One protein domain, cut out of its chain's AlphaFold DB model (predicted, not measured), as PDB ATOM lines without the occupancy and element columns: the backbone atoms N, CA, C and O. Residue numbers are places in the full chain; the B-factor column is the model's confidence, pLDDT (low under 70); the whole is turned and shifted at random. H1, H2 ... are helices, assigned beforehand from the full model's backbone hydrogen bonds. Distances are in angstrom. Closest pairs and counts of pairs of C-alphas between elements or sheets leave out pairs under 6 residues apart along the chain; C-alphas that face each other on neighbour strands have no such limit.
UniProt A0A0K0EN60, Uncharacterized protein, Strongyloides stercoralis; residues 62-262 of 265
ATOM      1  N   ALA A  62     295.204 306.862 291.478       59.36
ATOM      2  CA  ALA A  62     294.467 307.174 290.250       59.36
ATOM      3  C   ALA A  62     293.170 307.913 290.592       59.36
ATOM      4  O   ALA A  62     292.236 307.343 291.160       59.36
ATOM      5  N   ARG A  63     293.123 309.211 290.271       72.16
ATOM      6  CA  ARG A  63     291.968 310.069 290.547       72.16
ATOM      7  C   ARG A  63     290.744 309.587 289.766       72.16
ATOM      8  O   ARG A  63     290.760 309.572 288.540       72.16
ATOM      9  N   LYS A  64     289.660 309.298 290.484       74.75
ATOM     10  CA  LYS A  64     288.327 309.075 289.914       74.75
ATOM     11  C   LYS A  64     287.698 310.403 289.470       74.75
ATOM     12  O   LYS A  64     287.950 311.446 290.077       74.75
ATOM     13  N   CYS A  65     286.865 310.376 288.434       75.39
ATOM     14  CA  CYS A  65     286.047 311.529 288.059       75.39
ATOM     15  C   CYS A  65     284.883 311.669 289.036       75.39
ATOM     16  O   CYS A  65     284.176 310.689 289.269       75.39
ATOM     17  N   ARG A  66     284.623 312.879 289.536       84.16
ATOM     18  CA  ARG A  66     283.366 313.144 290.246       84.16
ATOM     19  C   ARG A  66     282.206 313.023 289.264       84.16
ATOM     20  O   ARG A  66     282.338 313.401 288.101       84.16
ATOM     21  N   CYS A  67     281.043 312.597 289.726       78.51
ATOM     22  CA  CYS A  67     279.851 312.488 288.886       78.51
ATOM     23  C   CYS A  67     279.463 313.813 288.224       78.51
ATOM     24  O   CYS A  67     279.122 313.830 287.048       78.51
ATOM     25  N   SER A  68     279.656 314.939 288.916       84.81
ATOM     26  CA  SER A  68     279.476 316.272 288.329       84.81
ATOM     27  C   SER A  68     280.440 316.571 287.172       84.81
ATOM     28  O   SER A  68     280.103 317.327 286.264       84.81
ATOM     29  N   GLU A  69     281.636 315.981 287.169       84.17
ATOM     30  CA  GLU A  69     282.599 316.111 286.071       84.17
ATOM     31  C   GLU A  69     282.217 315.236 284.882       84.17
ATOM     32  O   GLU A  69     282.361 315.667 283.738       84.17
ATOM     33  N   VAL A  70     281.700 314.036 285.152       79.43
ATOM     34  CA  VAL A  70     281.149 313.144 284.128       79.43
ATOM     35  C   VAL A  70     279.955 313.802 283.448       79.43
ATOM     36  O   VAL A  70     279.936 313.900 282.222       79.43
ATOM     37  N   ASP A  71     278.999 314.314 284.222       79.33
ATOM     38  CA  ASP A  71     277.814 314.998 283.703       79.33
ATOM     39  C   ASP A  71     278.199 316.214 282.857       79.33
ATOM     40  O   ASP A  71     277.713 316.363 281.734       79.33
ATOM     41  N   TYR A  72     279.158 317.016 283.332       87.15
ATOM     42  CA  TYR A  72     279.709 318.139 282.574       87.15
ATOM     43  C   TYR A  72     280.323 317.693 281.239       87.15
ATOM     44  O   TYR A  72     280.050 318.284 280.194       87.15
ATOM     45  N   CYS A  73     281.154 316.646 281.237       84.09
ATOM     46  CA  CYS A  73     281.796 316.175 280.009       84.09
ATOM     47  C   CYS A  73     280.804 315.538 279.031       84.09
ATOM     48  O   CYS A  73     280.958 315.690 277.813       84.09
ATOM     49  N   ARG A  74     279.772 314.853 279.534       79.52
ATOM     50  CA  ARG A  74     278.671 314.326 278.718       79.52
ATOM     51  C   ARG A  74     277.893 315.451 278.054       79.52
ATOM     52  O   ARG A  74     277.695 315.395 276.844       79.52
ATOM     53  N   GLU A  75     277.530 316.479 278.810       83.61
ATOM     54  CA  GLU A  75     276.810 317.644 278.302       83.61
ATOM     55  C   GLU A  75     277.644 318.414 277.274       83.61
ATOM     56  O   GLU A  75     277.174 318.699 276.175       83.61
ATOM     57  N   LYS A  76     278.929 318.659 277.565       86.63
ATOM     58  CA  LYS A  76     279.866 319.281 276.618       86.63
ATOM     59  C   LYS A  76     279.958 318.488 275.312       86.63
ATOM     60  O   LYS A  76     279.923 319.068 274.228       86.63
ATOM     61  N   THR A  77     280.039 317.161 275.399       83.67
ATOM     62  CA  THR A  77     280.082 316.288 274.216       83.67
ATOM     63  C   THR A  77     278.753 316.311 273.456       83.67
ATOM     64  O   THR A  77     278.762 316.393 272.228       83.67
ATOM     65  N   PHE A  78     277.618 316.290 274.158       84.42
ATOM     66  CA  PHE A  78     276.282 316.406 273.574       84.42
ATOM     67  C   PHE A  78     276.122 317.720 272.795       84.42
ATOM     68  O   PHE A  78     275.825 317.699 271.602       84.42
ATOM     69  N   ASN A  79     276.456 318.851 273.416       87.83
ATOM     70  CA  ASN A  79     276.364 320.175 272.799       87.83
ATOM     71  C   ASN A  79     277.325 320.348 271.607       87.83
ATOM     72  O   ASN A  79     277.092 321.173 270.726       87.83
ATOM     73  N   SER A  80     278.385 319.537 271.523       88.72
ATOM     74  CA  SER A  80     279.343 319.567 270.410       88.72
ATOM     75  C   SER A  80     278.882 318.837 269.138       88.72
ATOM     76  O   SER A  80     279.527 318.941 268.094       88.72
ATOM     77  N   ARG A  81     277.772 318.093 269.189       88.80
ATOM     78  CA  ARG A  81     277.316 317.212 268.101       88.80
ATOM     79  C   ARG A  81     277.078 317.913 266.782       88.80
ATOM     80  O   ARG A  81     277.585 317.458 265.761       88.80
ATOM     81  N   LYS A  82     276.351 319.031 266.814       92.01
ATOM     82  CA  LYS A  82     276.063 319.813 265.610       92.01
ATOM     83  C   LYS A  82     277.352 320.306 264.964       92.01
ATOM     84  O   LYS A  82     277.522 320.148 263.765       92.01
ATOM     85  N   MET A  83     278.294 320.808 265.764       93.84
ATOM     86  CA  MET A  83     279.623 321.197 265.281       93.84
ATOM     87  C   MET A  83     280.360 320.006 264.649       93.84
ATOM     88  O   MET A  83     280.959 320.160 263.588       93.84
ATOM     89  N   CYS A  84     280.276 318.814 265.248       92.92
ATOM     90  CA  CYS A  84     280.834 317.598 264.661       92.92
ATOM     91  C   CYS A  84     280.143 317.191 263.349       92.92
ATOM     92  O   CYS A  84     280.815 316.763 262.418       92.92
ATOM     93  N   ALA A  85     278.822 317.340 263.233       93.56
ATOM     94  CA  ALA A  85     278.113 317.131 261.972       93.56
ATOM     95  C   ALA A  85     278.559 318.150 260.908       93.56
ATOM     96  O   ALA A  85     278.853 317.761 259.778       93.56
ATOM     97  N   THR A  86     278.693 319.427 261.281       94.11
ATOM     98  CA  THR A  86     279.177 320.516 260.417       94.11
ATOM     99  C   THR A  86     280.590 320.271 259.902       94.11
ATOM    100  O   THR A  86     280.810 320.364 258.695       94.11
ATOM    101  N   SER A  87     281.541 319.889 260.759       94.48
ATOM    102  CA  SER A  87     282.916 319.594 260.324       94.48
ATOM    103  C   SER A  87     282.996 318.376 259.393       94.48
ATOM    104  O   SER A  87     283.871 318.292 258.532       94.48
ATOM    105  N   CYS A  88     282.028 317.464 259.499       93.21
ATOM    106  CA  CYS A  88     281.902 316.277 258.659       93.21
ATOM    107  C   CYS A  88     280.974 316.462 257.443       93.21
ATOM    108  O   CYS A  88     280.744 315.505 256.701       93.21
ATOM    109  N   SER A  89     280.460 317.674 257.207       93.55
ATOM    110  CA  SER A  89     279.451 317.980 256.178       93.55
ATOM    111  C   SER A  89     279.868 317.621 254.749       93.55
ATOM    112  O   SER A  89     279.019 317.278 253.932       93.55
ATOM    113  N   HIS A  90     281.166 317.620 254.446       91.49
ATOM    114  CA  HIS A  90     281.685 317.252 253.126       91.49
ATOM    115  C   HIS A  90     281.308 315.816 252.710       91.49
ATOM    116  O   HIS A  90     281.092 315.553 251.530       91.49
ATOM    117  N   PHE A  91     281.119 314.887 253.656       90.05
ATOM    118  CA  PHE A  91     280.615 313.542 253.345       90.05
ATOM    119  C   PHE A  91     279.115 313.510 253.006       90.05
ATOM    120  O   PHE A  91     278.648 312.546 252.398       90.05
ATOM    121  N   LEU A  92     278.361 314.553 253.370       89.62
ATOM    122  CA  LEU A  92     276.944 314.701 253.032       89.62
ATOM    123  C   LEU A  92     276.712 315.308 251.644       89.62
ATOM    124  O   LEU A  92     275.599 315.205 251.133       89.62
ATOM    125  N   GLN A  93     277.739 315.870 250.999       88.48
ATOM    126  CA  GLN A  93     277.629 316.453 249.653       88.48
ATOM    127  C   GLN A  93     277.180 315.430 248.594       88.48
ATOM    128  O   GLN A  93     276.587 315.797 247.587       88.48
ATOM    129  N   TYR A  94     277.394 314.130 248.836       87.03
ATOM    130  CA  TYR A  94     276.871 313.058 247.978       87.03
ATOM    131  C   TYR A  94     275.327 312.967 247.981       87.03
ATOM    132  O   TYR A  94     274.713 312.441 247.045       87.03
ATOM    133  N   PHE A  95     274.700 313.457 249.051       86.15
ATOM    134  CA  PHE A  95     273.275 313.306 249.341       86.15
ATOM    135  C   PHE A  95     272.494 314.602 249.174       86.15
ATOM    136  O   PHE A  95     271.382 314.568 248.655       86.15
ATOM    137  N   ALA A  96     273.062 315.716 249.629       82.65
ATOM    138  CA  ALA A  96     272.410 317.015 249.657       82.65
ATOM    139  C   ALA A  96     273.272 318.051 248.932       82.65
ATOM    140  O   ALA A  96     274.441 318.222 249.271       82.65
ATOM    141  N   GLU A  97     272.667 318.789 247.999       84.26
ATOM    142  CA  GLU A  97     273.317 319.922 247.318       84.26
ATOM    143  C   GLU A  97     273.770 320.993 248.320       84.26
ATOM    144  O   GLU A  97     274.841 321.576 248.184       84.26
ATOM    145  N   ASN A  98     272.981 321.197 249.380       89.49
ATOM    146  CA  ASN A  98     273.320 322.066 250.497       89.49
ATOM    147  C   ASN A  98     273.415 321.250 251.798       89.49
ATOM    148  O   ASN A  98     272.446 321.111 252.552       89.49
ATOM    149  N   ALA A  99     274.604 320.696 252.048       91.68
ATOM    150  CA  ALA A  99     274.899 319.912 253.246       91.68
ATOM    151  C   ALA A  99     274.698 320.711 254.549       91.68
ATOM    152  O   ALA A  99     274.234 320.160 255.546       91.68
ATOM    153  N   GLU A 100     274.990 322.012 254.541       89.98
ATOM    154  CA  GLU A 100     274.809 322.885 255.704       89.98
ATOM    155  C   GLU A 100     273.329 323.031 256.075       89.98
ATOM    156  O   GLU A 100     272.952 322.863 257.237       89.98
ATOM    157  N   LYS A 101     272.460 323.255 255.081       90.74
ATOM    158  CA  LYS A 101     271.005 323.263 255.267       90.74
ATOM    159  C   LYS A 101     270.522 321.931 255.836       90.74
ATOM    160  O   LYS A 101     269.703 321.928 256.754       90.74
ATOM    161  N   ALA A 102     271.047 320.809 255.337       92.06
ATOM    162  CA  ALA A 102     270.687 319.493 255.854       92.06
ATOM    163  C   ALA A 102     271.063 319.328 257.333       92.06
ATOM    164  O   ALA A 102     270.248 318.866 258.130       92.06
ATOM    165  N   ILE A 103     272.252 319.782 257.729       92.27
ATOM    166  CA  ILE A 103     272.706 319.751 259.124       92.27
ATOM    167  C   ILE A 103     271.857 320.658 260.013       92.27
ATOM    168  O   ILE A 103     271.405 320.234 261.075       92.27
ATOM    169  N   ASN A 104     271.578 321.881 259.572       91.57
ATOM    170  CA  ASN A 104     270.783 322.829 260.347       91.57
ATOM    171  C   ASN A 104     269.342 322.361 260.580       91.57
ATOM    172  O   ASN A 104     268.783 322.657 261.632       91.57
ATOM    173  N   ILE A 105     268.754 321.619 259.637       91.66
ATOM    174  CA  ILE A 105     267.380 321.115 259.759       91.66
ATOM    175  C   ILE A 105     267.329 319.778 260.507       91.66
ATOM    176  O   ILE A 105     266.422 319.565 261.310       91.66
ATOM    177  N   CYS A 106     268.269 318.869 260.236       92.63
ATOM    178  CA  CYS A 106     268.154 317.469 260.648       92.63
ATOM    179  C   CYS A 106     269.106 317.029 261.754       92.63
ATOM    180  O   CYS A 106     268.880 315.986 262.357       92.63
ATOM    181  N   PHE A 107     270.144 317.807 262.042       91.34
ATOM    182  CA  PHE A 107     271.152 317.495 263.058       91.34
ATOM    183  C   PHE A 107     271.168 318.535 264.187       91.34
ATOM    184  O   PHE A 107     272.164 318.679 264.901       91.34
ATOM    185  N   ASN A 108     270.060 319.267 264.333       82.84
ATOM    186  CA  ASN A 108     269.838 320.218 265.410       82.84
ATOM    187  C   ASN A 108     269.231 319.492 266.618       82.84
ATOM    188  O   ASN A 108     268.184 318.864 266.491       82.84
ATOM    189  N   GLU A 109     269.890 319.593 267.768       71.73
ATOM    190  CA  GLU A 109     269.455 318.961 269.016       71.73
ATOM    191  C   GLU A 109     268.655 319.951 269.867       71.73
ATOM    192  O   GLU A 109     268.989 321.138 269.920       71.73
ATOM    193  N   ASN A 110     267.640 319.458 270.578       69.78
ATOM    194  CA  ASN A 110     266.969 320.211 271.635       69.78
ATOM    195  C   ASN A 110     267.473 319.752 273.010       69.78
ATOM    196  O   ASN A 110     267.901 318.615 273.180       69.78
ATOM    197  N   ALA A 111     267.365 320.602 274.034       67.28
ATOM    198  CA  ALA A 111     267.750 320.225 275.402       67.28
ATOM    199  C   ALA A 111     267.015 318.960 275.903       67.28
ATOM    200  O   ALA A 111     267.587 318.137 276.615       67.28
ATOM    201  N   SER A 112     265.772 318.753 275.456       73.89
ATOM    202  CA  SER A 112     264.988 317.552 275.754       73.89
ATOM    203  C   SER A 112     265.597 316.266 275.186       73.89
ATOM    204  O   SER A 112     265.385 315.195 275.757       73.89
ATOM    205  N   ASP A 113     266.370 316.339 274.098       72.75
ATOM    206  CA  ASP A 113     267.088 315.186 273.555       72.75
ATOM    207  C   ASP A 113     268.175 314.722 274.526       72.75
ATOM    208  O   ASP A 113     268.289 313.520 274.770       72.75
ATOM    209  N   TYR A 114     268.885 315.653 275.173       69.68
ATOM    210  CA  TYR A 114     269.888 315.322 276.186       69.68
ATOM    211  C   TYR A 114     269.267 314.626 277.399       69.68
ATOM    212  O   TYR A 114     269.762 313.595 277.856       69.68
ATOM    213  N   ASP A 115     268.153 315.152 277.906       68.98
ATOM    214  CA  ASP A 115     267.482 314.569 279.070       68.98
ATOM    215  C   ASP A 115     266.845 313.213 278.761       68.98
ATOM    216  O   ASP A 115     266.844 312.318 279.609       68.98
ATOM    217  N   ASN A 116     266.356 313.012 277.537       66.09
ATOM    218  CA  ASN A 116     265.901 311.700 277.091       66.09
ATOM    219  C   ASN A 116     267.070 310.724 276.942       66.09
ATOM    220  O   ASN A 116     266.950 309.568 277.329       66.09
ATOM    221  N   GLU A 117     268.221 311.179 276.458       63.51
ATOM    222  CA  GLU A 117     269.443 310.383 276.371       63.51
ATOM    223  C   GLU A 117     270.029 309.976 277.715       63.51
ATOM    224  O   GLU A 117     270.597 308.890 277.823       63.51
ATOM    225  N   LYS A 118     269.856 310.785 278.761       62.15
ATOM    226  CA  LYS A 118     270.183 310.362 280.130       62.15
ATOM    227  C   LYS A 118     269.348 309.154 280.567       62.15
ATOM    228  O   LYS A 118     269.839 308.358 281.361       62.15
ATOM    229  N   LYS A 119     268.123 309.005 280.041       54.41
ATOM    230  CA  LYS A 119     267.226 307.869 280.324       54.41
ATOM    231  C   LYS A 119     267.551 306.619 279.512       54.41
ATOM    232  O   LYS A 119     267.086 305.553 279.907       54.41
ATOM    233  N   TYR A 120     268.305 306.722 278.409       52.86
ATOM    234  CA  TYR A 120     268.798 305.556 277.667       52.86
ATOM    235  C   TYR A 120     269.893 304.868 278.489       52.86
ATOM    236  O   TYR A 120     271.088 305.082 278.329       52.86
ATOM    237  N   ASP A 121     269.376 304.118 279.452       47.98
ATOM    238  CA  ASP A 121     269.899 303.074 280.311       47.98
ATOM    239  C   ASP A 121     271.402 302.758 280.229       47.98
ATOM    240  O   ASP A 121     271.827 301.675 279.833       47.98
ATOM    241  N   CYS A 122     272.216 303.693 280.715       47.00
ATOM    242  CA  CYS A 122     273.457 303.325 281.399       47.00
ATOM    243  C   CYS A 122     273.214 302.979 282.882       47.00
ATOM    244  O   CYS A 122     274.181 302.774 283.616       47.00
ATOM    245  N   ASN A 123     271.952 302.885 283.329       38.42
ATOM    246  CA  ASN A 123     271.620 302.451 284.689       38.42
ATOM    247  C   ASN A 123     271.913 300.956 284.874       38.42
ATOM    248  O   ASN A 123     272.155 300.524 285.991       38.42
ATOM    249  N   LEU A 124     272.027 300.183 283.786       41.12
ATOM    250  CA  LEU A 124     272.593 298.828 283.832       41.12
ATOM    251  C   LEU A 124     274.000 298.760 284.453       41.12
ATOM    252  O   LEU A 124     274.409 297.686 284.887       41.12
ATOM    253  N   TYR A 125     274.741 299.871 284.491       46.31
ATOM    254  CA  TYR A 125     276.111 299.921 285.015       46.31
ATOM    255  C   TYR A 125     276.328 300.982 286.084       46.31
ATOM    256  O   TYR A 125     277.461 301.197 286.506       46.31
ATOM    257  N   ASP A 126     275.241 301.618 286.514       47.60
ATOM    258  CA  ASP A 126     275.141 302.386 287.743       47.60
ATOM    259  C   ASP A 126     276.343 303.314 288.047       47.60
ATOM    260  O   ASP A 126     276.762 303.464 289.190       47.60
ATOM    261  N   TYR A 127     276.924 303.959 287.015       53.34
ATOM    262  CA  TYR A 127     278.196 304.693 287.142       53.34
ATOM    263  C   TYR A 127     278.175 305.642 288.331       53.34
ATOM    264  O   TYR A 127     279.008 305.566 289.223       53.34
ATOM    265  N   CYS A 128     277.167 306.501 288.362       57.82
ATOM    266  CA  CYS A 128     276.969 307.502 289.402       57.82
ATOM    267  C   CYS A 128     275.757 307.196 290.280       57.82
ATOM    268  O   CYS A 128     275.232 308.066 290.981       57.82
ATOM    269  N   THR A 129     275.284 305.956 290.237       52.81
ATOM    270  CA  THR A 129     274.025 305.545 290.836       52.81
ATOM    271  C   THR A 129     274.290 304.326 291.701       52.81
ATOM    272  O   THR A 129     274.459 303.224 291.244       52.81
ATOM    273  N   LYS A 130     274.391 304.578 293.004       52.83
ATOM    274  CA  LYS A 130     274.340 303.595 294.096       52.83
ATOM    275  C   LYS A 130     275.092 302.258 293.909       52.83
ATOM    276  O   LYS A 130     274.492 301.259 293.541       52.83
ATOM    277  N   ASP A 131     276.323 302.174 294.417       53.70
ATOM    278  CA  ASP A 131     276.924 300.875 294.752       53.70
ATOM    279  C   ASP A 131     276.340 300.426 296.097       53.70
ATOM    280  O   ASP A 131     276.436 301.141 297.101       53.70
ATOM    281  N   ASN A 132     275.656 299.280 296.117       52.44
ATOM    282  CA  ASN A 132     275.037 298.713 297.322       52.44
ATOM    283  C   ASN A 132     274.145 299.707 298.098       52.44
ATOM    284  O   ASN A 132     274.159 299.771 299.326       52.44
ATOM    285  N   GLY A 133     273.384 300.536 297.375       55.66
ATOM    286  CA  GLY A 133     272.473 301.520 297.968       55.66
ATOM    287  C   GLY A 133     273.119 302.847 298.395       55.66
ATOM    288  O   GLY A 133     272.387 303.798 298.682       55.66
ATOM    289  N   LYS A 134     274.455 302.968 298.378       58.68
ATOM    290  CA  LYS A 134     275.179 304.211 298.699       58.68
ATOM    291  C   LYS A 134     275.511 304.986 297.435       58.68
ATOM    292  O   LYS A 134     276.204 304.474 296.566       58.68
ATOM    293  N   LYS A 135     275.048 306.237 297.342       65.39
ATOM    294  CA  LYS A 135     275.304 307.122 296.193       65.39
ATOM    295  C   LYS A 135     276.809 307.171 295.881       65.39
ATOM    296  O   LYS A 135     277.593 307.616 296.717       65.39
ATOM    297  N   ILE A 136     277.191 306.711 294.692       65.11
ATOM    298  CA  ILE A 136     278.556 306.837 294.182       65.11
ATOM    299  C   ILE A 136     278.733 308.290 293.753       65.11
ATOM    300  O   ILE A 136     277.968 308.786 292.931       65.11
ATOM    301  N   ASN A 137     279.721 308.975 294.327       71.75
ATOM    302  CA  ASN A 137     280.061 310.338 293.918       71.75
ATOM    303  C   ASN A 137     281.222 310.372 292.919       71.75
ATOM    304  O   ASN A 137     281.356 311.370 292.217       71.75
ATOM    305  N   ASP A 138     282.011 309.295 292.838       71.94
ATOM    306  CA  ASP A 138     283.254 309.233 292.073       71.94
ATOM    307  C   ASP A 138     283.380 307.921 291.285       71.94
ATOM    308  O   ASP A 138     283.189 306.836 291.838       71.94
ATOM    309  N   VAL A 139     283.788 308.005 290.017       69.74
ATOM    310  CA  VAL A 139     283.846 306.873 289.080       69.74
ATOM    311  C   VAL A 139     285.168 306.770 288.337       69.74
ATOM    312  O   VAL A 139     285.837 307.765 288.057       69.74
ATOM    313  N   TYR A 140     285.531 305.549 287.955       68.23
ATOM    314  CA  TYR A 140     286.638 305.315 287.036       68.23
ATOM    315  C   TYR A 140     286.194 305.624 285.603       68.23
ATOM    316  O   TYR A 140     285.346 304.926 285.052       68.23
ATOM    317  N   ILE A 141     286.797 306.640 284.984       70.98
ATOM    318  CA  ILE A 141     286.700 306.863 283.539       70.98
ATOM    319  C   ILE A 141     288.020 306.416 282.916       70.98
ATOM    320  O   ILE A 141     289.063 306.929 283.301       70.98
ATOM    321  N   PRO A 142     288.040 305.468 281.976       66.03
ATOM    322  CA  PRO A 142     289.269 305.098 281.287       66.03
ATOM    323  C   PRO A 142     289.832 306.241 280.427       66.03
ATOM    324  O   PRO A 142     289.092 307.015 279.826       66.03
ATOM    325  N   LYS A 143     291.157 306.322 280.311       66.06
ATOM    326  CA  LYS A 143     291.863 307.176 279.351       66.06
ATOM    327  C   LYS A 143     291.806 306.490 277.996       66.06
ATOM    328  O   LYS A 143     292.533 305.533 277.735       66.06
ATOM    329  N   TYR A 144     290.879 306.923 277.152       58.12
ATOM    330  CA  TYR A 144     290.577 306.187 275.934       58.12
ATOM    331  C   TYR A 144     291.383 306.653 274.720       58.12
ATOM    332  O   TYR A 144     291.354 307.819 274.330       58.12
ATOM    333  N   ASN A 145     291.941 305.684 273.994       48.40
ATOM    334  CA  ASN A 145     291.966 305.723 272.538       48.40
ATOM    335  C   ASN A 145     290.772 304.874 272.075       48.40
ATOM    336  O   ASN A 145     290.891 303.659 271.993       48.40
ATOM    337  N   LEU A 146     289.587 305.474 271.881       43.34
ATOM    338  CA  LEU A 146     288.346 304.758 271.511       43.34
ATOM    339  C   LEU A 146     288.403 304.158 270.079       43.34
ATOM    340  O   LEU A 146     287.638 304.546 269.197       43.34
ATOM    341  N   THR A 147     289.424 303.375 269.743       34.60
ATOM    342  CA  THR A 147     289.627 302.763 268.418       34.60
ATOM    343  C   THR A 147     288.835 301.468 268.240       34.60
ATOM    344  O   THR A 147     288.757 300.977 267.119       34.60
ATOM    345  N   TYR A 148     288.191 300.948 269.292       33.50
ATOM    346  CA  TYR A 148     287.513 299.648 269.285       33.50
ATOM    347  C   TYR A 148     285.986 299.711 269.417       33.50
ATOM    348  O   TYR A 148     285.373 298.722 269.816       33.50
ATOM    349  N   TYR A 149     285.364 300.802 268.952       35.16
ATOM    350  CA  TYR A 149     283.907 300.909 268.842       35.16
ATOM    351  C   TYR A 149     283.345 299.927 267.806       35.16
ATOM    352  O   TYR A 149     283.088 300.242 266.641       35.16
ATOM    353  N   HIS A 150     283.134 298.702 268.258       35.41
ATOM    354  CA  HIS A 150     282.306 297.712 267.607       35.41
ATOM    355  C   HIS A 150     281.105 297.481 268.514       35.41
ATOM    356  O   HIS A 150     281.166 296.653 269.419       35.41
ATOM    357  N   MET A 151     280.003 298.196 268.271       36.03
ATOM    358  CA  MET A 151     278.733 297.732 268.811       36.03
ATOM    359  C   MET A 151     278.412 296.404 268.120       36.03
ATOM    360  O   MET A 151     278.167 296.326 266.927       36.03
ATOM    361  N   TYR A 152     278.395 295.302 268.844       35.56
ATOM    362  CA  TYR A 152     277.668 294.133 268.382       35.56
ATOM    363  C   TYR A 152     276.170 294.441 268.487       35.56
ATOM    364  O   TYR A 152     275.522 294.121 269.478       35.56
ATOM    365  N   TYR A 153     275.606 295.101 267.472       34.43
ATOM    366  CA  TYR A 153     274.161 295.052 267.280       34.43
ATOM    367  C   TYR A 153     273.800 293.640 266.835       34.43
ATOM    368  O   TYR A 153     274.295 293.144 265.818       34.43
ATOM    369  N   HIS A 154     272.963 292.987 267.640       32.97
ATOM    370  CA  HIS A 154     272.443 291.669 267.330       32.97
ATOM    371  C   HIS A 154     271.712 291.690 265.981       32.97
ATOM    372  O   HIS A 154     270.917 292.571 265.658       32.97
ATOM    373  N   LYS A 155     272.084 290.700 265.178       35.43
ATOM    374  CA  LYS A 155     271.737 290.474 263.782       35.43
ATOM    375  C   LYS A 155     270.244 290.135 263.660       35.43
ATOM    376  O   LYS A 155     269.880 288.998 263.908       35.43
ATOM    377  N   ASN A 156     269.417 291.094 263.243       34.33
ATOM    378  CA  ASN A 156     268.057 290.855 262.731       34.33
ATOM    379  C   ASN A 156     267.878 291.487 261.340       34.33
ATOM    380  O   ASN A 156     266.870 292.118 261.044       34.33
ATOM    381  N   ILE A 157     268.887 291.339 260.479       41.75
ATOM    382  CA  ILE A 157     268.735 291.634 259.054       41.75
ATOM    383  C   ILE A 157     268.724 290.305 258.314       41.75
ATOM    384  O   ILE A 157     269.673 289.521 258.399       41.75
ATOM    385  N   SER A 158     267.601 290.068 257.639       38.45
ATOM    386  CA  SER A 158     267.355 288.930 256.770       38.45
ATOM    387  C   SER A 158     268.469 288.805 255.730       38.45
ATOM    388  O   SER A 158     268.947 289.774 255.144       38.45
ATOM    389  N   THR A 159     268.899 287.573 255.505       44.76
ATOM    390  CA  THR A 159     270.020 287.144 254.658       44.76
ATOM    391  C   THR A 159     269.883 287.462 253.157       44.76
ATOM    392  O   THR A 159     270.693 286.985 252.372       44.76
ATOM    393  N   ASN A 160     268.931 288.304 252.742       44.62
ATOM    394  CA  ASN A 160     268.601 288.557 251.333       44.62
ATOM    395  C   ASN A 160     269.093 289.899 250.760       44.62
ATOM    396  O   ASN A 160     268.868 290.161 249.582       44.62
ATOM    397  N   ILE A 161     269.797 290.744 251.523       49.60
ATOM    398  CA  ILE A 161     270.280 292.051 251.007       49.60
ATOM    399  C   ILE A 161     271.562 291.907 250.143       49.60
ATOM    400  O   ILE A 161     272.051 292.873 249.568       49.60
ATOM    401  N   TYR A 162     272.119 290.699 250.007       50.69
ATOM    402  CA  TYR A 162     273.512 290.492 249.578       50.69
ATOM    403  C   TYR A 162     273.728 289.993 248.135       50.69
ATOM    404  O   TYR A 162     274.783 289.442 247.844       50.69
ATOM    405  N   SER A 163     272.787 290.174 247.203       49.99
ATOM    406  CA  SER A 163     273.043 289.835 245.788       49.99
ATOM    407  C   SER A 163     273.942 290.880 245.101       49.99
ATOM    408  O   SER A 163     273.802 292.072 245.349       49.99
ATOM    409  N   GLU A 164     274.859 290.496 244.209       55.21
ATOM    410  CA  GLU A 164     275.754 291.430 243.486       55.21
ATOM    411  C   GLU A 164     275.055 292.219 242.357       55.21
ATOM    412  O   GLU A 164     275.586 292.416 241.263       55.21
ATOM    413  N   THR A 165     273.835 292.692 242.591       56.40
ATOM    414  CA  THR A 165     273.110 293.487 241.596       56.40
ATOM    415  C   THR A 165     273.716 294.896 241.479       56.40
ATOM    416  O   THR A 165     274.232 295.434 242.467       56.40
ATOM    417  N   PRO A 166     273.632 295.564 240.310       58.99
ATOM    418  CA  PRO A 166     273.998 296.979 240.177       58.99
ATOM    419  C   PRO A 166     273.301 297.879 241.208       58.99
ATOM    420  O   PRO A 166     273.902 298.825 241.717       58.99
ATOM    421  N   GLN A 167     272.063 297.535 241.581       59.75
ATOM    422  CA  GLN A 167     271.319 298.218 242.637       59.75
ATOM    423  C   GLN A 167     271.995 298.058 244.005       59.75
ATOM    424  O   GLN A 167     272.162 299.039 244.727       59.75
ATOM    425  N   ASN A 168     272.474 296.859 244.339       62.23
ATOM    426  CA  ASN A 168     273.203 296.623 245.584       62.23
ATOM    427  C   ASN A 168     274.590 297.275 245.584       62.23
ATOM    428  O   ASN A 168     274.999 297.802 246.618       62.23
ATOM    429  N   LYS A 169     275.274 297.371 244.434       63.51
ATOM    430  CA  LYS A 169     276.499 298.187 244.298       63.51
ATOM    431  C   LYS A 169     276.222 299.682 244.518       63.51
ATOM    432  O   LYS A 169     276.984 300.342 245.226       63.51
ATOM    433  N   LYS A 170     275.118 300.221 243.984       64.29
ATOM    434  CA  LYS A 170     274.685 301.613 244.224       64.29
ATOM    435  C   LYS A 170     274.336 301.850 245.698       64.29
ATOM    436  O   LYS A 170     274.759 302.856 246.271       64.29
ATOM    437  N   ASN A 171     273.636 300.907 246.326       69.20
ATOM    438  CA  ASN A 171     273.334 300.938 247.757       69.20
ATOM    439  C   ASN A 171     274.615 300.858 248.599       69.20
ATOM    440  O   ASN A 171     274.736 301.582 249.582       69.20
ATOM    441  N   TYR A 172     275.603 300.055 248.188       71.70
ATOM    442  CA  TYR A 172     276.911 299.977 248.840       71.70
ATOM    443  C   TYR A 172     277.675 301.301 248.761       71.70
ATOM    444  O   TYR A 172     278.160 301.785 249.783       71.70
ATOM    445  N   LEU A 173     277.749 301.924 247.578       75.73
ATOM    446  CA  LEU A 173     278.412 303.218 247.410       75.73
ATOM    447  C   LEU A 173     277.760 304.279 248.303       75.73
ATOM    448  O   LEU A 173     278.446 304.949 249.074       75.73
ATOM    449  N   THR A 174     276.433 304.357 248.255       80.33
ATOM    450  CA  THR A 174     275.618 305.251 249.081       80.33
ATOM    451  C   THR A 174     275.872 305.006 250.571       80.33
ATOM    452  O   THR A 174     276.247 305.920 251.304       80.33
ATOM    453  N   TYR A 175     275.786 303.754 251.019       80.05
ATOM    454  CA  TYR A 175     276.110 303.364 252.387       80.05
ATOM    455  C   TYR A 175     277.540 303.760 252.777       80.05
ATOM    456  O   TYR A 175     277.762 304.244 253.883       80.05
ATOM    457  N   SER A 176     278.518 303.608 251.877       80.71
ATOM    458  CA  SER A 176     279.919 303.938 252.149       80.71
ATOM    459  C   SER A 176     280.121 305.428 252.439       80.71
ATOM    460  O   SER A 176     280.836 305.763 253.383       80.71
ATOM    461  N   TYR A 177     279.455 306.322 251.697       84.61
ATOM    462  CA  TYR A 177     279.507 307.765 251.948       84.61
ATOM    463  C   TYR A 177     278.868 308.111 253.290       84.61
ATOM    464  O   TYR A 177     279.476 308.813 254.100       84.61
ATOM    465  N   PHE A 178     277.689 307.552 253.576       86.28
ATOM    466  CA  PHE A 178     277.023 307.798 254.852       86.28
ATOM    467  C   PHE A 178     277.828 307.244 256.038       86.28
ATOM    468  O   PHE A 178     277.945 307.878 257.084       86.28
ATOM    469  N   LYS A 179     278.473 306.090 255.865       83.07
ATOM    470  CA  LYS A 179     279.359 305.496 256.868       83.07
ATOM    471  C   LYS A 179     280.597 306.351 257.126       83.07
ATOM    472  O   LYS A 179     281.022 306.447 258.274       83.07
ATOM    473  N   LYS A 180     281.172 306.986 256.096       87.10
ATOM    474  CA  LYS A 180     282.270 307.956 256.263       87.10
ATOM    475  C   LYS A 180     281.810 309.166 257.077       87.10
ATOM    476  O   LYS A 180     282.495 309.530 258.031       87.10
ATOM    477  N   PHE A 181     280.628 309.709 256.775       89.72
ATOM    478  CA  PHE A 181     280.003 310.764 257.580       89.72
ATOM    479  C   PHE A 181     279.837 310.334 259.046       89.72
ATOM    480  O   PHE A 181     280.374 310.982 259.943       89.72
ATOM    481  N   GLN A 182     279.182 309.195 259.291       86.54
ATOM    482  CA  GLN A 182     278.982 308.640 260.632       86.54
ATOM    483  C   GLN A 182     280.312 308.468 261.379       86.54
ATOM    484  O   GLN A 182     280.427 308.868 262.535       86.54
ATOM    485  N   HIS A 183     281.322 307.884 260.729       83.91
ATOM    486  CA  HIS A 183     282.632 307.656 261.333       83.91
ATOM    487  C   HIS A 183     283.348 308.965 261.683       83.91
ATOM    488  O   HIS A 183     283.967 309.058 262.745       83.91
ATOM    489  N   CYS A 184     283.234 309.979 260.825       89.28
ATOM    490  CA  CYS A 184     283.769 311.309 261.075       89.28
ATOM    491  C   CYS A 184     283.104 311.958 262.299       89.28
ATOM    492  O   CYS A 184     283.807 312.344 263.234       89.28
ATOM    493  N   VAL A 185     281.764 311.994 262.357       88.02
ATOM    494  CA  VAL A 185     281.029 312.603 263.482       88.02
ATOM    495  C   VAL A 185     281.350 311.882 264.784       88.02
ATOM    496  O   VAL A 185     281.676 312.510 265.792       88.02
ATOM    497  N   HIS A 186     281.338 310.553 264.741       82.37
ATOM    498  CA  HIS A 186     281.690 309.718 265.876       82.37
ATOM    499  C   HIS A 186     283.123 309.997 266.362       82.37
ATOM    500  O   HIS A 186     283.361 310.098 267.565       82.37
ATOM    501  N   SER A 187     284.084 310.152 265.449       83.21
ATOM    502  CA  SER A 187     285.476 310.474 265.793       83.21
ATOM    503  C   SER A 187     285.621 311.874 266.391       83.21
ATOM    504  O   SER A 187     286.351 312.047 267.364       83.21
ATOM    505  N   CYS A 188     284.888 312.862 265.874       89.02
ATOM    506  CA  CYS A 188     284.857 314.209 266.438       89.02
ATOM    507  C   CYS A 188     284.307 314.214 267.873       89.02
ATOM    508  O   CYS A 188     284.956 314.726 268.784       89.02
ATOM    509  N   MET A 189     283.163 313.564 268.112       85.47
ATOM    510  CA  MET A 189     282.569 313.475 269.450       85.47
ATOM    511  C   MET A 189     283.469 312.717 270.429       85.47
ATOM    512  O   MET A 189     283.644 313.144 271.569       85.47
ATOM    513  N   LYS A 190     284.097 311.629 269.963       79.55
ATOM    514  CA  LYS A 190     285.146 310.903 270.691       79.55
ATOM    515  C   LYS A 190     286.267 311.841 271.136       79.55
ATOM    516  O   LYS A 190     286.677 311.791 272.292       79.55
ATOM    517  N   ASN A 191     286.773 312.672 270.228       84.52
ATOM    518  CA  ASN A 191     287.873 313.581 270.531       84.52
ATOM    519  C   ASN A 191     287.443 314.637 271.552       84.52
ATOM    520  O   ASN A 191     288.183 314.886 272.497       84.52
ATOM    521  N   ASN A 192     286.228 315.179 271.439       86.64
ATOM    522  CA  ASN A 192     285.693 316.136 272.411       86.64
ATOM    523  C   ASN A 192     285.554 315.523 273.812       86.64
ATOM    524  O   ASN A 192     285.951 316.147 274.799       86.64
ATOM    525  N   ALA A 193     285.054 314.287 273.902       81.76
ATOM    526  CA  ALA A 193     284.972 313.557 275.161       81.76
ATOM    527  C   ALA A 193     286.364 313.306 275.757       81.76
ATOM    528  O   ALA A 193     286.606 313.633 276.917       81.76
ATOM    529  N   ASN A 194     287.298 312.792 274.952       82.49
ATOM    530  CA  ASN A 194     288.680 312.563 275.365       82.49
ATOM    531  C   ASN A 194     289.343 313.844 275.868       82.49
ATOM    532  O   ASN A 194     290.005 313.817 276.903       82.49
ATOM    533  N   THR A 195     289.139 314.967 275.179       87.34
ATOM    534  CA  THR A 195     289.677 316.253 275.615       87.34
ATOM    535  C   THR A 195     289.130 316.646 276.979       87.34
ATOM    536  O   THR A 195     289.897 317.008 277.870       87.34
ATOM    537  N   CYS A 196     287.824 316.472 277.187       88.25
ATOM    538  CA  CYS A 196     287.204 316.790 278.462       88.25
ATOM    539  C   CYS A 196     287.729 315.915 279.612       88.25
ATOM    540  O   CYS A 196     288.166 316.440 280.634       88.25
ATOM    541  N   TYR A 197     287.749 314.591 279.457       83.81
ATOM    542  CA  TYR A 197     288.164 313.695 280.544       83.81
ATOM    543  C   TYR A 197     289.672 313.713 280.807       83.81
ATOM    544  O   TYR A 197     290.093 313.699 281.969       83.81
ATOM    545  N   ASN A 198     290.484 313.761 279.747       82.52
ATOM    546  CA  ASN A 198     291.934 313.607 279.849       82.52
ATOM    547  C   ASN A 198     292.643 314.941 280.123       82.52
ATOM    548  O   ASN A 198     293.600 314.958 280.894       82.52
ATOM    549  N   TYR A 199     292.196 316.044 279.509       86.85
ATOM    550  CA  TYR A 199     292.890 317.338 279.582       86.85
ATOM    551  C   TYR A 199     292.168 318.355 280.467       86.85
ATOM    552  O   TYR A 199     292.821 318.956 281.321       86.85
ATOM    553  N   ASP A 200     290.847 318.512 280.322       90.66
ATOM    554  CA  ASP A 200     290.100 319.512 281.099       90.66
ATOM    555  C   ASP A 200     289.919 319.057 282.554       90.66
ATOM    556  O   ASP A 200     290.244 319.782 283.493       90.66
ATOM    557  N   LYS A 201     289.394 317.841 282.752       87.98
ATOM    558  CA  LYS A 201     289.095 317.285 284.079       87.98
ATOM    559  C   LYS A 201     290.233 316.459 284.655       87.98
ATOM    560  O   LYS A 201     290.312 316.360 285.874       87.98
ATOM    561  N   LYS A 202     291.123 315.908 283.821       88.06
ATOM    562  CA  LYS A 202     292.295 315.106 284.237       88.06
ATOM    563  C   LYS A 202     291.927 314.000 285.236       88.06
ATOM    564  O   LYS A 202     292.572 313.839 286.270       88.06
ATOM    565  N   CYS A 203     290.837 313.295 284.957       80.84
ATOM    566  CA  CYS A 203     290.292 312.249 285.830       80.84
ATOM    567  C   CYS A 203     290.140 310.900 285.108       80.84
ATOM    568  O   CYS A 203     289.584 309.944 285.642       80.84
ATOM    569  N   SER A 204     290.649 310.826 283.878       76.77
ATOM    570  CA  SER A 204     290.743 309.593 283.113       76.77
ATOM    571  C   SER A 204     291.913 308.720 283.579       76.77
ATOM    572  O   SER A 204     293.000 309.245 283.827       76.77
ATOM    573  N   ILE A 205     291.749 307.403 283.581       71.54
ATOM    574  CA  ILE A 205     292.726 306.446 284.101       71.54
ATOM    575  C   ILE A 205     293.169 305.496 282.996       71.54
ATOM    576  O   ILE A 205     292.353 304.879 282.314       71.54
ATOM    577  N   GLU A 206     294.477 305.373 282.800       70.23
ATOM    578  CA  GLU A 206     295.028 304.416 281.848       70.23
ATOM    579  C   GLU A 206     294.843 302.984 282.361       70.23
ATOM    580  O   GLU A 206     295.180 302.664 283.498       70.23
ATOM    581  N   LEU A 207     294.255 302.124 281.528       63.75
ATOM    582  CA  LEU A 207     293.997 300.734 281.890       63.75
ATOM    583  C   LEU A 207     295.160 299.848 281.449       63.75
ATOM    584  O   LEU A 207     295.590 299.899 280.295       63.75
ATOM    585  N   ASN A 208     295.618 298.981 282.353       61.71
ATOM    586  CA  ASN A 208     296.568 297.921 282.020       61.71
ATOM    587  C   ASN A 208     295.962 296.918 281.005       61.71
ATOM    588  O   ASN A 208     294.746 296.862 280.813       61.71
ATOM    589  N   GLU A 209     296.805 296.111 280.348       61.72
ATOM    590  CA  GLU A 209     296.385 295.142 279.313       61.72
ATOM    591  C   GLU A 209     295.269 294.187 279.773       61.72
ATOM    592  O   GLU A 209     294.355 293.877 279.006       61.72
ATOM    593  N   TYR A 210     295.291 293.770 281.040       56.54
ATOM    594  CA  TYR A 210     294.259 292.911 281.625       56.54
ATOM    595  C   TYR A 210     292.898 293.609 281.656       56.54
ATOM    596  O   TYR A 210     291.890 293.063 281.199       56.54
ATOM    597  N   ASN A 211     292.886 294.861 282.110       55.41
ATOM    598  CA  ASN A 211     291.683 295.667 282.223       55.41
ATOM    599  C   ASN A 211     291.159 296.138 280.863       55.41
ATOM    600  O   ASN A 211     289.979 296.455 280.776       55.41
ATOM    601  N   LYS A 212     291.953 296.120 279.777       57.51
ATOM    602  CA  LYS A 212     291.482 296.477 278.421       57.51
ATOM    603  C   LYS A 212     290.369 295.560 277.905       57.51
ATOM    604  O   LYS A 212     289.499 296.023 277.170       57.51
ATOM    605  N   LYS A 213     290.352 294.272 278.279       53.93
ATOM    606  CA  LYS A 213     289.261 293.356 277.887       53.93
ATOM    607  C   LYS A 213     287.958 293.693 278.614       53.93
ATOM    608  O   LYS A 213     286.918 293.766 277.965       53.93
ATOM    609  N   THR A 214     288.025 293.979 279.912       50.88
ATOM    610  CA  THR A 214     286.878 294.447 280.709       50.88
ATOM    611  C   THR A 214     286.453 295.860 280.303       50.88
ATOM    612  O   THR A 214     285.269 296.177 280.273       50.88
ATOM    613  N   ALA A 215     287.393 296.698 279.857       50.74
ATOM    614  CA  ALA A 215     287.121 298.026 279.320       50.74
ATOM    615  C   ALA A 215     286.216 297.997 278.092       50.74
ATOM    616  O   ALA A 215     285.446 298.926 277.914       50.74
ATOM    617  N   LYS A 216     286.255 296.937 277.269       48.42
ATOM    618  CA  LYS A 216     285.299 296.773 276.157       48.42
ATOM    619  C   LYS A 216     283.861 296.646 276.653       48.42
ATOM    620  O   LYS A 216     282.938 297.074 275.969       48.42
ATOM    621  N   GLN A 217     283.670 296.074 277.843       46.48
ATOM    622  CA  GLN A 217     282.367 296.064 278.497       46.48
ATOM    623  C   GLN A 217     282.031 297.476 278.990       46.48
ATOM    624  O   GLN A 217     280.941 297.938 278.710       46.48
ATOM    625  N   ILE A 218     282.970 298.226 279.581       47.40
ATOM    626  CA  ILE A 218     282.767 299.643 279.969       47.40
ATOM    627  C   ILE A 218     282.531 300.569 278.754       47.40
ATOM    628  O   ILE A 218     281.808 301.553 278.855       47.40
ATOM    629  N   GLU A 219     283.109 300.276 277.589       47.74
ATOM    630  CA  GLU A 219     282.974 301.061 276.353       47.74
ATOM    631  C   GLU A 219     281.516 301.098 275.882       47.74
ATOM    632  O   GLU A 219     281.008 302.162 275.521       47.74
ATOM    633  N   TYR A 220     280.812 299.969 276.010       44.19
ATOM    634  CA  TYR A 220     279.356 299.888 275.857       44.19
ATOM    635  C   TYR A 220     278.599 300.821 276.804       44.19
ATOM    636  O   TYR A 220     277.509 301.298 276.501       44.19
ATOM    637  N   CYS A 221     279.209 301.105 277.941       40.40
ATOM    638  CA  CYS A 221     278.564 301.668 279.100       40.40
ATOM    639  C   CYS A 221     278.913 303.147 279.319       40.40
ATOM    640  O   CYS A 221     278.282 303.817 280.123       40.40
ATOM    641  N   THR A 222     279.820 303.736 278.534       47.94
ATOM    642  CA  THR A 222     279.952 305.206 278.501       47.94
ATOM    643  C   THR A 222     278.774 305.908 277.808       47.94
ATOM    644  O   THR A 222     278.778 307.134 277.713       47.94
ATOM    645  N   CYS A 223     277.765 305.171 277.313       51.47
ATOM    646  CA  CYS A 223     276.585 305.650 276.569       51.47
ATOM    647  C   CYS A 223     276.881 306.453 275.288       51.47
ATOM    648  O   CYS A 223     275.976 306.701 274.491       51.47
ATOM    649  N   MET A 224     278.132 306.847 275.037       55.44
ATOM    650  CA  MET A 224     278.466 307.716 273.914       55.44
ATOM    651  C   MET A 224     278.182 307.030 272.586       55.44
ATOM    652  O   MET A 224     277.602 307.665 271.715       55.44
ATOM    653  N   SER A 225     278.493 305.734 272.440       60.16
ATOM    654  CA  SER A 225     278.217 305.026 271.183       60.16
ATOM    655  C   SER A 225     276.735 305.027 270.847       60.16
ATOM    656  O   SER A 225     276.359 305.438 269.754       60.16
ATOM    657  N   VAL A 226     275.885 304.587 271.778       64.18
ATOM    658  CA  VAL A 226     274.446 304.435 271.524       64.18
ATOM    659  C   VAL A 226     273.840 305.784 271.160       64.18
ATOM    660  O   VAL A 226     273.152 305.898 270.146       64.18
ATOM    661  N   ASN A 227     274.189 306.824 271.914       69.71
ATOM    662  CA  ASN A 227     273.656 308.159 271.698       69.71
ATOM    663  C   ASN A 227     274.138 308.777 270.378       69.71
ATOM    664  O   ASN A 227     273.342 309.371 269.658       69.71
ATOM    665  N   VAL A 228     275.405 308.569 269.986       74.69
ATOM    666  CA  VAL A 228     275.888 308.977 268.653       74.69
ATOM    667  C   VAL A 228     275.085 308.265 267.562       74.69
ATOM    668  O   VAL A 228     274.684 308.890 266.588       74.69
ATOM    669  N   HIS A 229     274.815 306.966 267.700       74.58
ATOM    670  CA  HIS A 229     274.045 306.229 266.696       74.58
ATOM    671  C   HIS A 229     272.592 306.701 266.611       74.58
ATOM    672  O   HIS A 229     272.081 306.849 265.503       74.58
ATOM    673  N   ILE A 230     271.945 306.978 267.747       76.88
ATOM    674  CA  ILE A 230     270.599 307.566 267.791       76.88
ATOM    675  C   ILE A 230     270.605 308.927 267.091       76.88
ATOM    676  O   ILE A 230     269.778 309.152 266.210       76.88
ATOM    677  N   TYR A 231     271.567 309.791 267.421       83.29
ATOM    678  CA  TYR A 231     271.756 311.095 266.790       83.29
ATOM    679  C   TYR A 231     271.893 310.983 265.265       83.29
ATOM    680  O   TYR A 231     271.134 311.595 264.512       83.29
ATOM    681  N   ILE A 232     272.800 310.125 264.789       87.34
ATOM    682  CA  ILE A 232     273.031 309.919 263.355       87.34
ATOM    683  C   ILE A 232     271.802 309.311 262.671       87.34
ATOM    684  O   ILE A 232     271.452 309.725 261.566       87.34
ATOM    685  N   LYS A 233     271.124 308.351 263.310       85.08
ATOM    686  CA  LYS A 233     269.921 307.714 262.762       85.08
ATOM    687  C   LYS A 233     268.773 308.714 262.636       85.08
ATOM    688  O   LYS A 233     268.112 308.735 261.599       85.08
ATOM    689  N   ARG A 234     268.559 309.564 263.646       86.20
ATOM    690  CA  ARG A 234     267.567 310.652 263.613       86.20
ATOM    691  C   ARG A 234     267.872 311.637 262.493       86.20
ATOM    692  O   ARG A 234     266.985 311.918 261.691       86.20
ATOM    693  N   GLY A 235     269.125 312.078 262.381       90.94
ATOM    694  CA  GLY A 235     269.541 312.977 261.307       90.94
ATOM    695  C   GLY A 235     269.375 312.363 259.919       90.94
ATOM    696  O   GLY A 235     268.825 313.006 259.029       90.94
ATOM    697  N   CYS A 236     269.743 311.089 259.745       89.99
ATOM    698  CA  CYS A 236     269.509 310.349 258.503       89.99
ATOM    699  C   CYS A 236     268.020 310.292 258.145       89.99
ATOM    700  O   CYS A 236     267.634 310.657 257.037       89.99
ATOM    701  N   THR A 237     267.188 309.872 259.100       89.31
ATOM    702  CA  THR A 237     265.741 309.710 258.902       89.31
ATOM    703  C   THR A 237     265.093 311.053 258.574       89.31
ATOM    704  O   THR A 237     264.318 311.153 257.634       89.31
ATOM    705  N   CYS A 238     265.491 312.129 259.257       92.12
ATOM    706  CA  CYS A 238     265.043 313.476 258.922       92.12
ATOM    707  C   CYS A 238     265.449 313.898 257.501       92.12
ATOM    708  O   CYS A 238     264.630 314.466 256.782       92.12
ATOM    709  N   MET A 239     266.685 313.622 257.070       91.51
ATOM    710  CA  MET A 239     267.128 313.952 255.712       91.51
ATOM    711  C   MET A 239     266.328 313.186 254.651       91.51
ATOM    712  O   MET A 239     265.944 313.761 253.634       91.51
ATOM    713  N   HIS A 240     266.038 311.911 254.904       89.60
ATOM    714  CA  HIS A 240     265.167 311.111 254.049       89.60
ATOM    715  C   HIS A 240     263.741 311.692 254.004       89.60
ATOM    716  O   HIS A 240     263.238 312.027 252.933       89.60
ATOM    717  N   ASP A 241     263.119 311.908 255.164       90.84
ATOM    718  CA  ASP A 241     261.687 312.207 255.254       90.84
ATOM    719  C   ASP A 241     261.347 313.677 254.981       90.84
ATOM    720  O   ASP A 241     260.388 313.969 254.256       90.84
ATOM    721  N   LYS A 242     262.112 314.615 255.562       91.19
ATOM    722  CA  LYS A 242     261.862 316.066 255.465       91.19
ATOM    723  C   LYS A 242     262.523 316.700 254.250       91.19
ATOM    724  O   LYS A 242     261.914 317.567 253.633       91.19
ATOM    725  N   LEU A 243     263.749 316.295 253.916       91.07
ATOM    726  CA  LEU A 243     264.482 316.856 252.769       91.07
ATOM    727  C   LEU A 243     264.294 316.045 251.484       91.07
ATOM    728  O   LEU A 243     264.835 316.433 250.454       91.07
ATOM    729  N   LYS A 244     263.522 314.950 251.539       90.24
ATOM    730  CA  LYS A 244     263.181 314.095 250.392       90.24
ATOM    731  C   LYS A 244     264.409 313.526 249.674       90.24
ATOM    732  O   LYS A 244     264.418 313.364 248.458       90.24
ATOM    733  N   ILE A 245     265.456 313.188 250.431       87.25
ATOM    734  CA  ILE A 245     266.659 312.552 249.882       87.25
ATOM    735  C   ILE A 245     266.418 311.042 249.771       87.25
ATOM    736  O   ILE A 245     266.828 310.259 250.628       87.25
ATOM    737  N   GLU A 246     265.771 310.620 248.686       84.63
ATOM    738  CA  GLU A 246     265.380 309.218 248.445       84.63
ATOM    739  C   GLU A 246     266.562 308.240 248.454       84.63
ATOM    740  O   GLU A 246     266.415 307.081 248.839       84.63
ATOM    741  N   LYS A 247     267.771 308.708 248.108       82.68
ATOM    742  CA  LYS A 247     269.000 307.894 248.172       82.68
ATOM    743  C   LYS A 247     269.268 307.334 249.576       82.68
ATOM    744  O   LYS A 247     269.998 306.360 249.698       82.68
ATOM    745  N   LEU A 248     268.719 307.937 250.632       83.06
ATOM    746  CA  LEU A 248     268.872 307.463 252.010       83.06
ATOM    747  C   LEU A 248     267.872 306.362 252.400       83.06
ATOM    748  O   LEU A 248     267.988 305.817 253.502       83.06
ATOM    749  N   GLY A 249     266.932 306.003 251.518       74.90
ATOM    750  CA  GLY A 249     265.985 304.912 251.741       74.90
ATOM    751  C   GLY A 249     266.711 303.608 252.089       74.90
ATOM    752  O   GLY A 249     267.646 303.198 251.404       74.90
ATOM    753  N   GLY A 250     266.345 302.991 253.214       73.27
ATOM    754  CA  GLY A 250     267.004 301.799 253.768       73.27
ATOM    755  C   GLY A 250     268.377 302.048 254.415       73.27
ATOM    756  O   GLY A 250     268.732 301.365 255.371       73.27
ATOM    757  N   ILE A 251     269.142 303.062 253.991       79.67
ATOM    758  CA  ILE A 251     270.455 303.393 254.577       79.67
ATOM    759  C   ILE A 251     270.323 303.804 256.045       79.67
ATOM    760  O   ILE A 251     271.146 303.407 256.871       79.67
ATOM    761  N   CYS A 252     269.269 304.545 256.393       80.76
ATOM    762  CA  CYS A 252     269.039 304.994 257.768       80.76
ATOM    763  C   CYS A 252     268.785 303.841 258.752       80.76
ATOM    764  O   CYS A 252     269.120 303.951 259.932       80.76
ATOM    765  N   GLU A 253     268.259 302.711 258.277       72.74
ATOM    766  CA  GLU A 253     268.068 301.498 259.083       72.74
ATOM    767  C   GLU A 253     269.385 300.753 259.332       72.74
ATOM    768  O   GLU A 253     269.535 300.065 260.342       72.74
ATOM    769  N   LEU A 254     270.367 300.934 258.442       71.36
ATOM    770  CA  LEU A 254     271.702 300.347 258.559       71.36
ATOM    771  C   LEU A 254     272.623 301.133 259.504       71.36
ATOM    772  O   LEU A 254     273.713 300.655 259.830       71.36
ATOM    773  N   VAL A 255     272.220 302.324 259.960       70.37
ATOM    774  CA  VAL A 255     272.992 303.129 260.916       70.37
ATOM    775  C   VAL A 255     273.089 302.393 262.250       70.37
ATOM    776  O   VAL A 255     272.088 302.120 262.907       70.37
ATOM    777  N   GLY A 256     274.320 302.064 262.646       59.40
ATOM    778  CA  GLY A 256     274.608 301.238 263.824       59.40
ATOM    779  C   GLY A 256     274.580 299.737 263.556       59.40
ATOM    780  O   GLY A 256     275.015 298.962 264.396       59.40
ATOM    781  N   ASN A 257     274.175 299.287 262.369       57.46
ATOM    782  CA  ASN A 257     274.227 297.873 262.040       57.46
ATOM    783  C   ASN A 257     275.619 297.467 261.520       57.46
ATOM    784  O   ASN A 257     276.046 297.846 260.429       57.46
ATOM    785  N   HIS A 258     276.337 296.649 262.293       50.30
ATOM    786  CA  HIS A 258     277.682 296.191 261.932       50.30
ATOM    787  C   HIS A 258     277.706 295.064 260.889       50.30
ATOM    788  O   HIS A 258     278.770 294.769 260.338       50.30
ATOM    789  N   VAL A 259     276.560 294.446 260.581       46.53
ATOM    790  CA  VAL A 259     276.478 293.285 259.680       46.53
ATOM    791  C   VAL A 259     276.850 293.670 258.243       46.53
ATOM    792  O   VAL A 259     277.469 292.876 257.542       46.53
ATOM    793  N   PHE A 260     276.617 294.920 257.829       46.12
ATOM    794  CA  PHE A 260     276.988 295.386 256.488       46.12
ATOM    795  C   PHE A 260     278.513 295.431 256.256       46.12
ATOM    796  O   PHE A 260     278.968 295.324 255.123       46.12
ATOM    797  N   LYS A 261     279.333 295.538 257.318       44.09
ATOM    798  CA  LYS A 261     280.806 295.560 257.197       44.09
ATOM    799  C   LYS A 261     281.395 294.183 256.861       44.09
ATOM    800  O   LYS A 261     282.491 294.140 256.326       44.09
ATOM    801  N   LYS A 262     280.706 293.081 257.181       46.66
ATOM    802  CA  LYS A 262     281.247 291.719 257.009       46.66
ATOM    803  C   LYS A 262     281.068 291.132 255.605       46.66
ATOM    804  O   LYS A 262     281.616 290.072 255.352       46.66
TER     805      LYS A 262
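Overview. This is residues 62 to 262 of the 265 residues of an uncharacterized protein of Strongyloides stercoralis (UniProt A0A0K0EN60). One long helix, H6, runs as a spine through most of an elongated body, with H1, H2 and H3 one after another along one side and H8 slanting past it on another. H4 bridges from H2 and H3 to H8, H9 sits between H6 and H8, and a long unnamed stretch, residues 120 to 165, runs out past H1 and then back along the length to H6. The printed part has 201 residues with ten named helices, H1 to H10 in chain order, and no named strand; the class is all helix. It is compact, with a radius of gyration of the C-alphas of 18.3 A, and spans 56 by 35 by 28 A.

Arrangement. H6, residues 166 to 200, is the hub, touching five helices. H1, residues 67 to 79, touches residues 189 to 197 of H6 at a steep tilt of 40 degrees, opposite ways; the closest C-alphas, of Cys 73 and Cys 196, are 5.7 A apart. H2, residues 81 to 87, touches H6 at Cys 84 and Val 185, closest C-alphas 5.1 A apart. H3, residues 89 to 92, touches H6 at Phe 91 and Phe 181, closest C-alphas also 5.1 A apart. H4, residues 99 to 106, touches H2 at a shallow tilt of 12 degrees, opposite ways, with the closest C-alphas, of Thr 86 and Ile 103, 6.6 A apart. H5, residues 111 to 119, is close to H1 but not clearly touching, with the closest C-alphas, of Phe 78 and Tyr 114, 7.0 A apart. H7, residues 209 to 221, and H8, residues 224 to 241, are close but not clearly touching. H8 is about perpendicular to H4, at 78 degrees, and touches it at Cys 106 and Gly 235, closest C-alphas 4.7 A apart. H8 and H6 only just touch, with 3 pairs of C-alphas within 8 A. H9, residues 251 to 254, touches H8 at Cys 236 and Cys 252, closest C-alphas 5.4 A apart. H10, residues 258 to 262, is apart from H6. Every O i to N i+4 pair is within hydrogen-bond range in H1, H2, H4, H6 and H8; H5 has 4 of 5, H7 4 of 9 beside 8 of 10 O i to N i+3 pairs, H10 0 of 1 beside 2 of 2, and H3 and H9 are too short for one.

Along the chain. H1 begins at C-alpha 67 (279.851, 312.488, 288.886) and is 18.2 A long. H6 runs 49.4 A from C-alpha 166 (273.998, 296.979, 240.177); H7 is 19.0 A and H8 25.5 A. H10 ends at C-alpha 262 (281.247, 291.719, 257.009).

Size, cuts and confidence. The two C-alphas farthest apart, of Lys 134 and Pro 166, are 59.0 A apart. The printed part has no cut; H5 to H6 is the long link. Mean pLDDT of the printed part is 70.8, and 86 residues are under 70, among them 142 to 171 and 207 to 227.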